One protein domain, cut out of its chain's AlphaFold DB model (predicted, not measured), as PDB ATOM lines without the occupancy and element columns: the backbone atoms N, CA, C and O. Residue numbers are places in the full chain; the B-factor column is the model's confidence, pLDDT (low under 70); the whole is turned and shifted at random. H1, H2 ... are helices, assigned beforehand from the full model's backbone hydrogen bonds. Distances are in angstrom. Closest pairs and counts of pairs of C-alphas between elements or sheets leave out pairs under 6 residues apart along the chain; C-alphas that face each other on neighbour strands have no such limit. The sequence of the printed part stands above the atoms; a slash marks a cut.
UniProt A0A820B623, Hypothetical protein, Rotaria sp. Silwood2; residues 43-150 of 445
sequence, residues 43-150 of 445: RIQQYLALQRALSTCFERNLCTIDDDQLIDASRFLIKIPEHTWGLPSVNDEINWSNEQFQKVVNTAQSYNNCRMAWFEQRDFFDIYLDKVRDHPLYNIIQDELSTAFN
ATOM      1  N   ARG A  43     -41.497   8.093  38.065       94.56
ATOM      2  CA  ARG A  43     -40.168   7.891  38.664       94.56
ATOM      3  C   ARG A  43     -40.263   7.153  39.997       94.56
ATOM      4  O   ARG A  43     -39.465   6.254  40.261       94.56
ATOM      5  N   ILE A  44     -41.240   7.502  40.831       94.69
ATOM      6  CA  ILE A  44     -41.429   6.853  42.131       94.69
ATOM      7  C   ILE A  44     -41.885   5.400  41.983       94.69
ATOM      8  O   ILE A  44     -41.328   4.527  42.648       94.69
ATOM      9  N   GLN A  45     -42.807   5.100  41.067       95.94
ATOM     10  CA  GLN A  45     -43.203   3.722  40.764       95.94
ATOM     11  C   GLN A  45     -42.020   2.876  40.287       95.94
ATOM     12  O   GLN A  45     -41.846   1.745  40.745       95.94
ATOM     13  N   GLN A  46     -41.180   3.431  39.409       95.81
ATOM     14  CA  GLN A  46     -39.949   2.790  38.946       95.81
ATOM     15  C   GLN A  46     -38.984   2.508  40.106       95.81
ATOM     16  O   GLN A  46     -38.460   1.398  40.217       95.81
ATOM     17  N   TYR A  47     -38.788   3.477  41.002       95.19
ATOM     18  CA  TYR A  47     -37.921   3.319  42.167       95.19
ATOM     19  C   TYR A  47     -38.431   2.244  43.135       95.19
ATOM     20  O   TYR A  47     -37.678   1.343  43.504       95.19
ATOM     21  N   LEU A  48     -39.717   2.281  43.499       95.00
ATOM     22  CA  LEU A  48     -40.329   1.295  44.398       95.00
ATOM     23  C   LEU A  48     -40.331  -0.117  43.787       95.00
ATOM     24  O   LEU A  48     -40.103  -1.098  44.495       95.00
ATOM     25  N   ALA A  49     -40.556  -0.238  42.472       95.81
ATOM     26  CA  ALA A  49     -40.429  -1.498  41.736       95.81
ATOM     27  C   ALA A  49     -39.007  -2.065  41.821       95.81
ATOM     28  O   ALA A  49     -38.819  -3.236  42.146       95.81
ATOM     29  N   LEU A  50     -38.004  -1.219  41.604       95.31
ATOM     30  CA  LEU A  50     -36.607  -1.611  41.701       95.31
ATOM     31  C   LEU A  50     -36.216  -2.003  43.132       95.31
ATOM     32  O   LEU A  50     -35.507  -2.993  43.307       95.31
ATOM     33  N   GLN A  51     -36.701  -1.297  44.159       93.81
ATOM     34  CA  GLN A  51     -36.464  -1.678  45.556       93.81
ATOM     35  C   GLN A  51     -37.006  -3.082  45.857       93.81
ATOM     36  O   GLN A  51     -36.294  -3.903  46.434       93.81
ATOM     37  N   ARG A  52     -38.228  -3.401  45.411       95.38
ATOM     38  CA  ARG A  52     -38.797  -4.752  45.563       95.38
ATOM     39  C   ARG A  52     -38.021  -5.807  44.778       95.38
ATOM     40  O   ARG A  52     -37.803  -6.905  45.296       95.38
ATOM     41  N   ALA A  53     -37.576  -5.475  43.567       96.94
ATOM     42  CA  ALA A  53     -36.764  -6.369  42.754       96.94
ATOM     43  C   ALA A  53     -35.412  -6.674  43.417       96.94
ATOM     44  O   ALA A  53     -34.996  -7.832  43.446       96.94
ATOM     45  N   LEU A  54     -34.760  -5.667  44.010       95.44
ATOM     46  CA  LEU A  54     -33.530  -5.842  44.781       95.44
ATOM     47  C   LEU A  54     -33.752  -6.743  45.993       95.44
ATOM     48  O   LEU A  54     -33.032  -7.731  46.130       95.44
ATOM     49  N   SER A  55     -34.764  -6.461  46.822       94.81
ATOM     50  CA  SER A  55     -35.102  -7.315  47.970       94.81
ATOM     51  C   SER A  55     -35.323  -8.763  47.535       94.81
ATOM     52  O   SER A  55     -34.683  -9.668  48.060       94.81
ATOM     53  N   THR A  56     -36.124  -8.977  46.486       97.38
ATOM     54  CA  THR A  56     -36.381 -10.309  45.918       97.38
ATOM     55  C   THR A  56     -35.097 -10.985  45.431       97.38
ATOM     56  O   THR A  56     -34.909 -12.185  45.627       97.38
ATOM     57  N   CYS A  57     -34.203 -10.240  44.782       97.88
ATOM     58  CA  CYS A  57     -32.945 -10.768  44.272       97.88
ATOM     59  C   CYS A  57     -32.024 -11.241  45.406       97.88
ATOM     60  O   CYS A  57     -31.479 -12.343  45.328       97.88
ATOM     61  N   PHE A  58     -31.893 -10.453  46.480       96.56
ATOM     62  CA  PHE A  58     -31.118 -10.838  47.662       96.56
ATOM     63  C   PHE A  58     -31.763 -12.008  48.418       96.56
ATOM     64  O   PHE A  58     -31.075 -12.975  48.733       96.56
ATOM     65  N   GLU A  59     -33.080 -11.988  48.633       96.81
ATOM     66  CA  GLU A  59     -33.818 -13.077  49.295       96.81
ATOM     67  C   GLU A  59     -33.677 -14.416  48.557       96.81
ATOM     68  O   GLU A  59     -33.582 -15.477  49.177       96.81
ATOM     69  N   ARG A  60     -33.629 -14.380  47.220       97.12
ATOM     70  CA  ARG A  60     -33.434 -15.565  46.372       97.12
ATOM     71  C   ARG A  60     -31.965 -15.956  46.185       97.12
ATOM     72  O   ARG A  60     -31.702 -16.909  45.458       97.12
ATOM     73  N   ASN A  61     -31.023 -15.261  46.826       96.69
ATOM     74  CA  ASN A  61     -29.576 -15.435  46.643       96.69
ATOM     75  C   ASN A  61     -29.119 -15.288  45.175       96.69
ATOM     76  O   ASN A  61     -28.188 -15.960  44.736       96.69
ATOM     77  N   LEU A  62     -29.796 -14.430  44.405       96.69
ATOM     78  CA  LEU A  62     -29.437 -14.072  43.027       96.69
ATOM     79  C   LEU A  62     -28.566 -12.808  42.958       96.69
ATOM     80  O   LEU A  62     -27.961 -12.554  41.924       96.69
ATOM     81  N   CYS A  63     -28.528 -12.022  44.037       97.00
ATOM     82  CA  CYS A  63     -27.679 -10.845  44.210       97.00
ATOM     83  C   CYS A  63     -26.749 -11.061  45.412       97.00
ATOM     84  O   CYS A  63     -27.155 -11.658  46.412       97.00
ATOM     85  N   THR A  64     -25.529 -10.523  45.347       95.50
ATOM     86  CA  THR A  64     -24.587 -10.486  46.478       95.50
ATOM     87  C   THR A  64     -24.008  -9.083  46.642       95.50
ATOM     88  O   THR A  64     -24.001  -8.302  45.695       95.50
ATOM     89  N   ILE A  65     -23.556  -8.739  47.850       93.12
ATOM     90  CA  ILE A  65     -23.023  -7.396  48.142       93.12
ATOM     91  C   ILE A  65     -21.673  -7.117  47.468       93.12
ATOM     92  O   ILE A  65     -21.331  -5.955  47.283       93.12
ATOM     93  N   ASP A  66     -20.946  -8.171  47.088       95.19
ATOM     94  CA  ASP A  66     -19.627  -8.102  46.448       95.19
ATOM     95  C   ASP A  66     -19.719  -8.210  44.912       95.19
ATOM     96  O   ASP A  66     -18.710  -8.392  44.235       95.19
ATOM     97  N   ASP A  67     -20.927  -8.139  44.345       95.50
ATOM     98  CA  ASP A  67     -21.135  -8.186  42.898       95.50
ATOM     99  C   ASP A  67     -20.696  -6.864  42.243       95.50
ATOM    100  O   ASP A  67     -21.330  -5.823  42.420       95.50
ATOM    101  N   ASP A  68     -19.616  -6.910  41.457       95.75
ATOM    102  CA  ASP A  68     -19.039  -5.738  40.784       95.75
ATOM    103  C   ASP A  68     -20.033  -5.017  39.856       95.75
ATOM    104  O   ASP A  68     -20.020  -3.782  39.773       95.75
ATOM    105  N   GLN A  69     -20.903  -5.759  39.161       95.75
ATOM    106  CA  GLN A  69     -21.906  -5.179  38.267       95.75
ATOM    107  C   GLN A  69     -22.977  -4.447  39.078       95.75
ATOM    108  O   GLN A  69     -23.357  -3.325  38.728       95.75
ATOM    109  N   LEU A  70     -23.428  -5.041  40.186       95.25
ATOM    110  CA  LEU A  70     -24.390  -4.415  41.090       95.25
ATOM    111  C   LEU A  70     -23.793  -3.189  41.796       95.25
ATOM    112  O   LEU A  70     -24.464  -2.161  41.902       95.25
ATOM    113  N   ILE A  71     -22.532  -3.263  42.231       94.62
ATOM    114  CA  ILE A  71     -21.797  -2.139  42.824       94.62
ATOM    115  C   ILE A  71     -21.694  -0.987  41.816       94.62
ATOM    116  O   ILE A  71     -22.008   0.153  42.169       94.62
ATOM    117  N   ASP A  72     -21.308  -1.246  40.562       94.94
ATOM    118  CA  ASP A  72     -21.246  -0.197  39.534       94.94
ATOM    119  C   ASP A  72     -22.629   0.402  39.243       94.94
ATOM    120  O   ASP A  72     -22.778   1.627  39.225       94.94
ATOM    121  N   ALA A  73     -23.660  -0.438  39.097       95.31
ATOM    122  CA  ALA A  73     -25.032   0.012  38.870       95.31
ATOM    123  C   ALA A  73     -25.566   0.866  40.033       95.31
ATOM    124  O   ALA A  73     -26.227   1.883  39.809       95.31
ATOM    125  N   SER A  74     -25.241   0.512  41.283       92.31
ATOM    126  CA  SER A  74     -25.742   1.189  42.488       92.31
ATOM    127  C   SER A  74     -25.442   2.695  42.520       92.31
ATOM    128  O   SER A  74     -26.218   3.465  43.084       92.31
ATOM    129  N   ARG A  75     -24.380   3.142  41.832       92.19
ATOM    130  CA  ARG A  75     -24.004   4.561  41.691       92.19
ATOM    131  C   ARG A  75     -25.095   5.409  41.039       92.19
ATOM    132  O   ARG A  75     -25.190   6.599  41.330       92.19
ATOM    133  N   PHE A  76     -25.905   4.803  40.172       93.94
ATOM    134  CA  PHE A  76     -27.036   5.458  39.513       93.94
ATOM    135  C   PHE A  76     -28.320   5.310  40.324       93.94
ATOM    136  O   PHE A  76     -29.101   6.252  40.410       93.94
ATOM    137  N   LEU A  77     -28.491   4.182  41.017       90.50
ATOM    138  CA  LEU A  77     -29.626   3.977  41.913       90.50
ATOM    139  C   LEU A  77     -29.706   5.050  43.006       90.50
ATOM    140  O   LEU A  77     -30.771   5.613  43.239       90.50
ATOM    141  N   ILE A  78     -28.576   5.374  43.643       89.56
ATOM    142  CA  ILE A  78     -28.527   6.376  44.721       89.56
ATOM    143  C   ILE A  78     -28.865   7.801  44.257       89.56
ATOM    144  O   ILE A  78     -29.073   8.674  45.095       89.56
ATOM    145  N   LYS A  79     -28.924   8.058  42.942       90.50
ATOM    146  CA  LYS A  79     -29.369   9.347  42.394       90.50
ATOM    147  C   LYS A  79     -30.887   9.486  42.397       90.50
ATOM    148  O   LYS A  79     -31.398  10.597  42.468       90.50
ATOM    149  N   ILE A  80     -31.619   8.376  42.357       87.19
ATOM    150  CA  ILE A  80     -33.080   8.397  42.277       87.19
ATOM    151  C   ILE A  80     -33.731   8.999  43.541       87.19
ATOM    152  O   ILE A  80     -34.619   9.829  43.359       87.19
ATOM    153  N   PRO A  81     -33.313   8.681  44.785       87.06
ATOM    154  CA  PRO A  81     -33.888   9.274  45.998       87.06
ATOM    155  C   PRO A  81     -33.194  10.574  46.451       87.06
ATOM    156  O   PRO A  81     -33.333  10.971  47.605       87.06
ATOM    157  N   GLU A  82     -32.399  11.220  45.594       87.88
ATOM    158  CA  GLU A  82     -31.733  12.481  45.931       87.88
ATOM    159  C   GLU A  82     -32.767  13.615  46.150       87.88
ATOM    160  O   GLU A  82     -33.852  13.608  45.564       87.88
ATOM    161  N   HIS A  83     -32.455  14.553  47.054       87.75
ATOM    162  CA  HIS A  83     -33.400  15.546  47.586       87.75
ATOM    163  C   HIS A  83     -33.723  16.741  46.661       87.75
ATOM    164  O   HIS A  83     -34.575  17.560  47.009       87.75
ATOM    165  N   THR A  84     -33.046  16.882  45.516       87.69
ATOM    166  CA  THR A  84     -33.107  18.035  44.603       87.69
ATOM    167  C   THR A  84     -33.164  17.577  43.143       87.69
ATOM    168  O   THR A  84     -32.161  17.323  42.481       87.69
ATOM    169  N   TRP A  85     -34.364  17.540  42.569       90.06
ATOM    170  CA  TRP A  85     -34.555  16.936  41.245       90.06
ATOM    171  C   TRP A  85     -34.226  17.844  40.055       90.06
ATOM    172  O   TRP A  85     -34.251  17.386  38.916       90.06
ATOM    173  N   GLY A  86     -33.937  19.123  40.257       90.44
ATOM    174  CA  GLY A  86     -33.826  20.040  39.134       90.44
ATOM    175  C   GLY A  86     -33.607  21.484  39.538       90.44
ATOM    176  O   GLY A  86     -33.037  21.777  40.583       90.44
ATOM    177  N   LEU A  87     -34.029  22.386  38.655       92.00
ATOM    178  CA  LEU A  87     -33.812  23.825  38.792       92.00
ATOM    179  C   LEU A  87     -34.758  24.457  39.821       92.00
ATOM    180  O   LEU A  87     -35.845  23.932  40.020       92.00
ATOM    181  N   PRO A  88     -34.396  25.608  40.419       88.81
ATOM    182  CA  PRO A  88     -35.144  26.190  41.534       88.81
ATOM    183  C   PRO A  88     -36.439  26.917  41.155       88.81
ATOM    184  O   PRO A  88     -37.233  27.178  42.046       88.81
ATOM    185  N   SER A  89     -36.670  27.288  39.889       88.94
ATOM    186  CA  SER A  89     -37.955  27.851  39.429       88.94
ATOM    187  C   SER A  89     -38.015  27.958  37.899       88.94
ATOM    188  O   SER A  89     -36.982  28.043  37.226       88.94
ATOM    189  N   VAL A  90     -39.233  28.045  37.345       92.38
ATOM    190  CA  VAL A  90     -39.484  28.521  35.969       92.38
ATOM    191  C   VAL A  90     -39.508  30.052  35.852       92.38
ATOM    192  O   VAL A  90     -39.507  30.558  34.727       92.38
ATOM    193  N   ASN A  91     -39.494  30.786  36.974       90.31
ATOM    194  CA  ASN A  91     -39.589  32.251  37.049       90.31
ATOM    195  C   ASN A  91     -40.776  32.824  36.243       90.31
ATOM    196  O   ASN A  91     -40.630  33.819  35.531       90.31
ATOM    197  N   ASP A  92     -41.938  32.169  36.311       94.31
ATOM    198  CA  ASP A  92     -43.166  32.596  35.630       94.31
ATOM    199  C   ASP A  92     -44.290  32.795  36.647       94.31
ATOM    200  O   ASP A  92     -44.890  31.832  37.113       94.31
ATOM    201  N   GLU A  93     -44.619  34.045  36.947       94.62
ATOM    202  CA  GLU A  93     -45.703  34.402  37.872       94.62
ATOM    203  C   GLU A  93     -46.982  34.845  37.138       94.62
ATOM    204  O   GLU A  93     -47.885  35.412  37.746       94.62
ATOM    205  N   ILE A  94     -47.064  34.645  35.818       96.38
ATOM    206  CA  ILE A  94     -48.123  35.204  34.963       96.38
ATOM    207  C   ILE A  94     -49.006  34.095  34.394       96.38
ATOM    208  O   ILE A  94     -50.232  34.171  34.472       96.38
ATOM    209  N   ASN A  95     -48.405  33.063  33.801       97.00
ATOM    210  CA  ASN A  95     -49.134  32.065  33.024       97.00
ATOM    211  C   ASN A  95     -49.633  30.929  33.918       97.00
ATOM    212  O   ASN A  95     -49.069  29.837  33.896       97.00
ATOM    213  N   TRP A  96     -50.658  31.195  34.727       96.50
ATOM    214  CA  TRP A  96     -51.159  30.252  35.732       96.50
ATOM    215  C   TRP A  96     -52.323  29.392  35.254       96.50
ATOM    216  O   TRP A  96     -52.345  28.199  35.551       96.50
ATOM    217  N   SER A  97     -53.289  29.960  34.525       97.06
ATOM    218  CA  SER A  97     -54.435  29.176  34.056       97.06
ATOM    219  C   SER A  97     -53.974  28.119  33.056       97.06
ATOM    220  O   SER A  97     -52.989  28.331  32.345       97.06
ATOM    221  N   ASN A  98     -54.699  27.002  32.941       96.38
ATOM    222  CA  ASN A  98     -54.357  25.963  31.965       96.38
ATOM    223  C   ASN A  98     -54.221  26.547  30.548       96.38
ATOM    224  O   ASN A  98     -53.273  26.230  29.839       96.38
ATOM    225  N   GLU A  99     -55.095  27.474  30.149       96.19
ATOM    226  CA  GLU A  99     -55.004  28.126  28.837       96.19
ATOM    227  C   GLU A  99     -53.707  28.938  28.659       96.19
ATOM    228  O   GLU A  99     -53.077  28.877  27.601       96.19
ATOM    229  N   GLN A 100     -53.296  29.708  29.672       97.25
ATOM    230  CA  GLN A 100     -52.057  30.490  29.624       97.25
ATOM    231  C   GLN A 100     -50.831  29.573  29.639       97.25
ATOM    232  O   GLN A 100     -49.937  29.710  28.806       97.25
ATOM    233  N   PHE A 101     -50.819  28.604  30.554       97.31
ATOM    234  CA  PHE A 101     -49.746  27.635  30.727       97.31
ATOM    235  C   PHE A 101     -49.455  26.865  29.430       97.31
ATOM    236  O   PHE A 101     -48.300  26.779  29.008       97.31
ATOM    237  N   GLN A 102     -50.489  26.385  28.734       96.31
ATOM    238  CA  GLN A 102     -50.320  25.625  27.490       96.31
ATOM    239  C   GLN A 102     -49.668  26.443  26.358       96.31
ATOM    240  O   GLN A 102     -49.032  25.870  25.473       96.31
ATOM    241  N   LYS A 103     -49.753  27.783  26.388       97.00
ATOM    242  CA  LYS A 103     -49.082  28.658  25.405       97.00
ATOM    243  C   LYS A 103     -47.568  28.733  25.625       97.00
ATOM    244  O   LYS A 103     -46.827  28.945  24.662       97.00
ATOM    245  N   VAL A 104     -47.107  28.564  26.868       97.25
ATOM    246  CA  VAL A 104     -45.705  28.791  27.259       97.25
ATOM    247  C   VAL A 104     -44.926  27.514  27.555       97.25
ATOM    248  O   VAL A 104     -43.724  27.476  27.297       97.25
ATOM    249  N   VAL A 105     -45.588  26.443  28.008       96.06
ATOM    250  CA  VAL A 105     -44.932  25.208  28.479       96.06
ATOM    251  C   VAL A 105     -43.980  24.587  27.450       96.06
ATOM    252  O   VAL A 105     -42.968  23.994  27.816       96.06
ATOM    253  N   ASN A 106     -44.265  24.739  26.154       95.19
ATOM    254  CA  ASN A 106     -43.454  24.183  25.064       95.19
ATOM    255  C   ASN A 106     -42.620  25.220  24.301       95.19
ATOM    256  O   ASN A 106     -41.909  24.848  23.372       95.19
ATOM    257  N   THR A 107     -42.712  26.502  24.655       95.94
ATOM    258  CA  THR A 107     -42.091  27.599  23.893       95.94
ATOM    259  C   THR A 107     -41.110  28.419  24.725       95.94
ATOM    260  O   THR A 107     -40.126  28.924  24.188       95.94
ATOM    261  N   ALA A 108     -41.340  28.543  26.032       97.19
ATOM    262  CA  ALA A 108     -40.498  29.320  26.926       97.19
ATOM    263  C   ALA A 108     -39.256  28.532  27.375       97.19
ATOM    264  O   ALA A 108     -39.330  27.377  27.802       97.19
ATOM    265  N   GLN A 109     -38.095  29.192  27.330       96.88
ATOM    266  CA  GLN A 109     -36.808  28.567  27.651       96.88
ATOM    267  C   GLN A 109     -36.730  28.086  29.106       96.88
ATOM    268  O   GLN A 109     -36.137  27.042  29.362       96.88
ATOM    269  N   SER A 110     -37.322  28.810  30.060       95.62
ATOM    270  CA  SER A 110     -37.291  28.429  31.479       95.62
ATOM    271  C   SER A 110     -38.023  27.111  31.746       95.62
ATOM    272  O   SER A 110     -37.495  26.253  32.453       95.62
ATOM    273  N   TYR A 111     -39.179  26.903  31.109       96.44
ATOM    274  CA  TYR A 111     -39.919  25.639  31.150       96.44
ATOM    275  C   TYR A 111     -39.120  24.498  30.530       96.44
ATOM    276  O   TYR A 111     -39.018  23.423  31.121       96.44
ATOM    277  N   ASN A 112     -38.504  24.737  29.368       96.50
ATOM    278  CA  ASN A 112     -37.658  23.734  28.731       96.50
ATOM    279  C   ASN A 112     -36.445  23.370  29.603       96.50
ATOM    280  O   ASN A 112     -36.139  22.194  29.748       96.50
ATOM    281  N   ASN A 113     -35.791  24.351  30.230       96.38
ATOM    282  CA  ASN A 113     -34.660  24.106  31.128       96.38
ATOM    283  C   ASN A 113     -35.059  23.226  32.322       96.38
ATOM    284  O   ASN A 113     -34.358  22.262  32.619       96.38
ATOM    285  N   CYS A 114     -36.186  23.528  32.978       95.56
ATOM    286  CA  CYS A 114     -36.673  22.718  34.099       95.56
ATOM    287  C   CYS A 114     -37.021  21.297  33.646       95.56
ATOM    288  O   CYS A 114     -36.578  20.331  34.260       95.56
ATOM    289  N   ARG A 115     -37.719  21.162  32.510       95.75
ATOM    290  CA  ARG A 115     -38.033  19.859  31.915       95.75
ATOM    291  C   ARG A 115     -36.776  19.030  31.651       95.75
ATOM    292  O   ARG A 115     -36.758  17.857  32.000       95.75
ATOM    293  N   MET A 116     -35.739  19.625  31.056       95.62
ATOM    294  CA  MET A 116     -34.482  18.920  30.785       95.62
ATOM    295  C   MET A 116     -33.794  18.458  32.074       95.62
ATOM    296  O   MET A 116     -33.308  17.333  32.117       95.62
ATOM    297  N   ALA A 117     -33.803  19.281  33.127       94.69
ATOM    298  CA  ALA A 117     -33.246  18.899  34.422       94.69
ATOM    299  C   ALA A 117     -34.005  17.715  35.054       94.69
ATOM    300  O   ALA A 117     -33.385  16.791  35.569       94.69
ATOM    301  N   TRP A 118     -35.338  17.685  34.961       95.31
ATOM    302  CA  TRP A 118     -36.125  16.550  35.464       95.31
ATOM    303  C   TRP A 118     -36.006  15.295  34.592       95.31
ATOM    304  O   TRP A 118     -36.105  14.183  35.108       95.31
ATOM    305  N   PHE A 119     -35.768  15.435  33.287       95.38
ATOM    306  CA  PHE A 119     -35.457  14.285  32.434       95.38
ATOM    307  C   PHE A 119     -34.126  13.639  32.788       95.38
ATOM    308  O   PHE A 119     -34.090  12.421  32.901       95.38
ATOM    309  N   GLU A 120     -33.088  14.430  33.072       93.75
ATOM    310  CA  GLU A 120     -31.810  13.897  33.564       93.75
ATOM    311  C   GLU A 120     -32.018  13.012  34.806       93.75
ATOM    312  O   GLU A 120     -31.386  11.968  34.956       93.75
ATOM    313  N   GLN A 121     -32.970  13.371  35.672       93.38
ATOM    314  CA  GLN A 121     -33.306  12.535  36.820       93.38
ATOM    315  C   GLN A 121     -33.968  11.204  36.453       93.38
ATOM    316  O   GLN A 121     -33.702  10.191  37.103       93.38
ATOM    317  N   ARG A 122     -34.851  11.196  35.447       93.69
ATOM    318  CA  ARG A 122     -35.469   9.961  34.942       93.69
ATOM    319  C   ARG A 122     -34.435   9.078  34.232       93.69
ATOM    320  O   ARG A 122     -34.488   7.862  34.398       93.69
ATOM    321  N   ASP A 123     -33.449   9.672  33.557       94.81
ATOM    322  CA  ASP A 123     -32.386   8.947  32.846       94.81
ATOM    323  C   ASP A 123     -31.542   8.064  33.784       94.81
ATOM    324  O   ASP A 123     -31.063   7.007  33.372       94.81
ATOM    325  N   PHE A 124     -31.388   8.426  35.067       95.50
ATOM    326  CA  PHE A 124     -30.662   7.584  36.029       95.50
ATOM    327  C   PHE A 124     -31.269   6.186  36.186       95.50
ATOM    328  O   PHE A 124     -30.531   5.225  36.418       95.50
ATOM    329  N   PHE A 125     -32.590   6.053  36.033       95.25
ATOM    330  CA  PHE A 125     -33.247   4.750  36.044       95.25
ATOM    331  C   PHE A 125     -32.863   3.917  34.816       95.25
ATOM    332  O   PHE A 125     -32.513   2.743  34.945       95.25
ATOM    333  N   ASP A 126     -32.859   4.531  33.635       95.25
ATOM    334  CA  ASP A 126     -32.519   3.850  32.386       95.25
ATOM    335  C   ASP A 126     -31.039   3.444  32.347       95.25
ATOM    336  O   ASP A 126     -30.710   2.330  31.931       95.25
ATOM    337  N   ILE A 127     -30.143   4.294  32.864       96.50
ATOM    338  CA  ILE A 127     -28.721   3.958  33.015       96.50
ATOM    339  C   ILE A 127     -28.549   2.783  33.985       96.50
ATOM    340  O   ILE A 127     -27.779   1.864  33.701       96.50
ATOM    341  N   TYR A 128     -29.274   2.773  35.110       96.62
ATOM    342  CA  TYR A 128     -29.252   1.639  36.034       96.62
ATOM    343  C   TYR A 128     -29.695   0.344  35.337       96.62
ATOM    344  O   TYR A 128     -29.013  -0.676  35.441       96.62
ATOM    345  N   LEU A 129     -30.808   0.384  34.596       96.44
ATOM    346  CA  LEU A 129     -31.320  -0.772  33.858       96.44
ATOM    347  C   LEU A 129     -30.332  -1.300  32.812       96.44
ATOM    348  O   LEU A 129     -30.193  -2.514  32.677       96.44
ATOM    349  N   ASP A 130     -29.653  -0.416  32.078       97.12
ATOM    350  CA  ASP A 130     -28.611  -0.801  31.119       97.12
ATOM    351  C   ASP A 130     -27.449  -1.509  31.826       97.12
ATOM    352  O   ASP A 130     -27.009  -2.571  31.384       97.12
ATOM    353  N   LYS A 131     -27.020  -0.984  32.981       96.69
ATOM    354  CA  LYS A 131     -25.918  -1.550  33.770       96.69
ATOM    355  C   LYS A 131     -26.195  -2.948  34.295       96.69
ATOM    356  O   LYS A 131     -25.269  -3.751  34.355       96.69
ATOM    357  N   VAL A 132     -27.443  -3.255  34.641       97.25
ATOM    358  CA  VAL A 132     -27.835  -4.586  35.127       97.25
ATOM    359  C   VAL A 132     -28.396  -5.489  34.029       97.25
ATOM    360  O   VAL A 132     -28.858  -6.571  34.359       97.25
ATOM    361  N   ARG A 133     -28.357  -5.100  32.743       96.94
ATOM    362  CA  ARG A 133     -29.016  -5.826  31.633       96.94
ATOM    363  C   ARG A 133     -28.685  -7.321  31.575       96.94
ATOM    364  O   ARG A 133     -29.579  -8.127  31.337       96.94
ATOM    365  N   ASP A 134     -27.425  -7.677  31.815       96.38
ATOM    366  CA  ASP A 134     -26.948  -9.069  31.781       96.38
ATOM    367  C   ASP A 134     -27.005  -9.769  33.158       96.38
ATOM    368  O   ASP A 134     -26.615 -10.928  33.290       96.38
ATOM    369  N   HIS A 135     -27.505  -9.082  34.189       97.44
ATOM    370  CA  HIS A 135     -27.637  -9.588  35.554       97.44
ATOM    371  C   HIS A 135     -29.035 -10.214  35.780       97.44
ATOM    372  O   HIS A 135     -30.031  -9.666  35.297       97.44
ATOM    373  N   PRO A 136     -29.187 -11.295  36.582       96.31
ATOM    374  CA  PRO A 136     -30.494 -11.900  36.892       96.31
ATOM    375  C   PRO A 136     -31.556 -10.918  37.415       96.31
ATOM    376  O   PRO A 136     -32.748 -11.082  37.155       96.31
ATOM    377  N   LEU A 137     -31.109  -9.878  38.124       97.56
ATOM    378  CA  LEU A 137     -31.938  -8.781  38.630       97.56
ATOM    379  C   LEU A 137     -32.751  -8.086  37.528       97.56
ATOM    380  O   LEU A 137     -33.875  -7.676  37.802       97.56
ATOM    381  N   TYR A 138     -32.233  -7.973  36.298       97.69
ATOM    382  CA  TYR A 138     -32.925  -7.274  35.211       97.69
ATOM    383  C   TYR A 138     -34.322  -7.836  34.966       97.69
ATOM    384  O   TYR A 138     -35.288  -7.079  34.940       97.69
ATOM    385  N   ASN A 139     -34.449  -9.162  34.870       97.62
ATOM    386  CA  ASN A 139     -35.741  -9.808  34.637       97.62
ATOM    387  C   ASN A 139     -36.705  -9.586  35.809       97.62
ATOM    388  O   ASN A 139     -37.880  -9.323  35.585       97.62
ATOM    389  N   ILE A 140     -36.199  -9.599  37.047       98.00
ATOM    390  CA  ILE A 140     -37.013  -9.314  38.238       98.00
ATOM    391  C   ILE A 140     -37.530  -7.867  38.194       98.00
ATOM    392  O   ILE A 140     -38.694  -7.619  38.499       98.00
ATOM    393  N   ILE A 141     -36.693  -6.910  37.771       97.69
ATOM    394  CA  ILE A 141     -37.123  -5.519  37.589       97.69
ATOM    395  C   ILE A 141     -38.172  -5.420  36.477       97.69
ATOM    396  O   ILE A 141     -39.182  -4.750  36.667       97.69
ATOM    397  N   GLN A 142     -37.971  -6.084  35.334       97.44
ATOM    398  CA  GLN A 142     -38.948  -6.072  34.241       97.44
ATOM    399  C   GLN A 142     -40.305  -6.639  34.678       97.44
ATOM    400  O   GLN A 142     -41.335  -6.050  34.352       97.44
ATOM    401  N   ASP A 143     -40.327  -7.714  35.468       96.69
ATOM    402  CA  ASP A 143     -41.562  -8.282  36.019       96.69
ATOM    403  C   ASP A 143     -42.284  -7.278  36.938       96.69
ATOM    404  O   ASP A 143     -43.486  -7.026  36.778       96.69
ATOM    405  N   GLU A 144     -41.554  -6.633  37.853       96.88
ATOM    406  CA  GLU A 144     -42.094  -5.593  38.738       96.88
ATOM    407  C   GLU A 144     -42.646  -4.390  37.954       96.88
ATOM    408  O   GLU A 144     -43.768  -3.937  38.210       96.88
ATOM    409  N   LEU A 145     -41.900  -3.907  36.954       96.38
ATOM    410  CA  LEU A 145     -42.318  -2.809  36.079       96.38
ATOM    411  C   LEU A 145     -43.541  -3.180  35.243       96.38
ATOM    412  O   LEU A 145     -44.466  -2.378  35.132       96.38
ATOM    413  N   SER A 146     -43.588  -4.391  34.688       95.94
ATOM    414  CA  SER A 146     -44.734  -4.866  33.911       95.94
ATOM    415  C   SER A 146     -46.015  -4.826  34.751       95.94
ATOM    416  O   SER A 146     -47.068  -4.397  34.279       95.94
ATOM    417  N   THR A 147     -45.910  -5.153  36.040       92.31
ATOM    418  CA  THR A 147     -47.038  -5.118  36.974       92.31
ATOM    419  C   THR A 147     -47.429  -3.689  37.364       92.31
ATOM    420  O   THR A 147     -48.572  -3.458  37.739       92.31
ATOM    421  N   ALA A 148     -46.545  -2.698  37.253       90.75
ATOM    422  CA  ALA A 148     -46.893  -1.292  37.473       90.75
ATOM    423  C   ALA A 148     -47.471  -0.632  36.203       90.75
ATOM    424  O   ALA A 148     -48.522   0.004  36.277       90.75
ATOM    425  N   PHE A 149     -46.855  -0.857  35.039       94.31
ATOM    426  CA  PHE A 149     -47.070  -0.052  33.828       94.31
ATOM    427  C   PHE A 149     -47.870  -0.731  32.705       94.31
ATOM    428  O   PHE A 149     -48.396  -0.035  31.836       94.31
ATOM    429  N   ASN A 150     -48.021  -2.061  32.693       92.44
ATOM    430  CA  ASN A 150     -48.824  -2.713  31.652       92.44
ATOM    431  C   ASN A 150     -50.323  -2.583  31.934       92.44
ATOM    432  O   ASN A 150     -50.761  -2.667  33.082       92.44
TER     433      ASN A 150
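AT A GLANCE: This is residues 43 to 150 of the 445 residues of the protein "Hypothetical protein" of Rotaria sp. Silwood2 (UniProt A0A820B623). Long H4 makes the axis of a loose structure, with H1, H2 and H5 gathered round its last end. Small H3 sits across its first end, reached by the long link 78 to 97. The printed part has 108 residues with five named helices, H1 to H5 in order: all helix, radius of gyration of the C-alphas 17.9 A, spans 55 by 27 by 20 A.

HOW THE PARTS SIT: Start at H1, residues 43 to 59; it touches H5, residues 137 to 149, closest at C-alphas 53 and 141, 5.2 A, opposite ways at a steep tilt of 41 degrees. H2, residues 68 to 77, touches residues 124 to 131 alone of H4, residues 109 to 131, closest at C-alphas 73 and 128, 5.3 A. H3, residues 98 to 104, touches no helix. Every O i to N i+4 pair is within hydrogen-bond range in H1 and H5; H2 has 4 of 6, H4 16 of 19, H3 1 of 3 and 3 of 4 O i to N i+3.

IN THESE COORDINATES: Find C-alpha 43 at (-40.168, 7.891, 38.664), where H1 begins, 24.4 A long. H4 runs 32.6 A, with a kink of 27 degrees near residue 122. H5 ends at C-alpha 149, (-47.070, -0.052, 33.828).

THE WHOLE: C-alphas 61 and 94 are farthest apart, 55.2 A. The printed part has no cut, and no printed residue is under 70 in pLDDT.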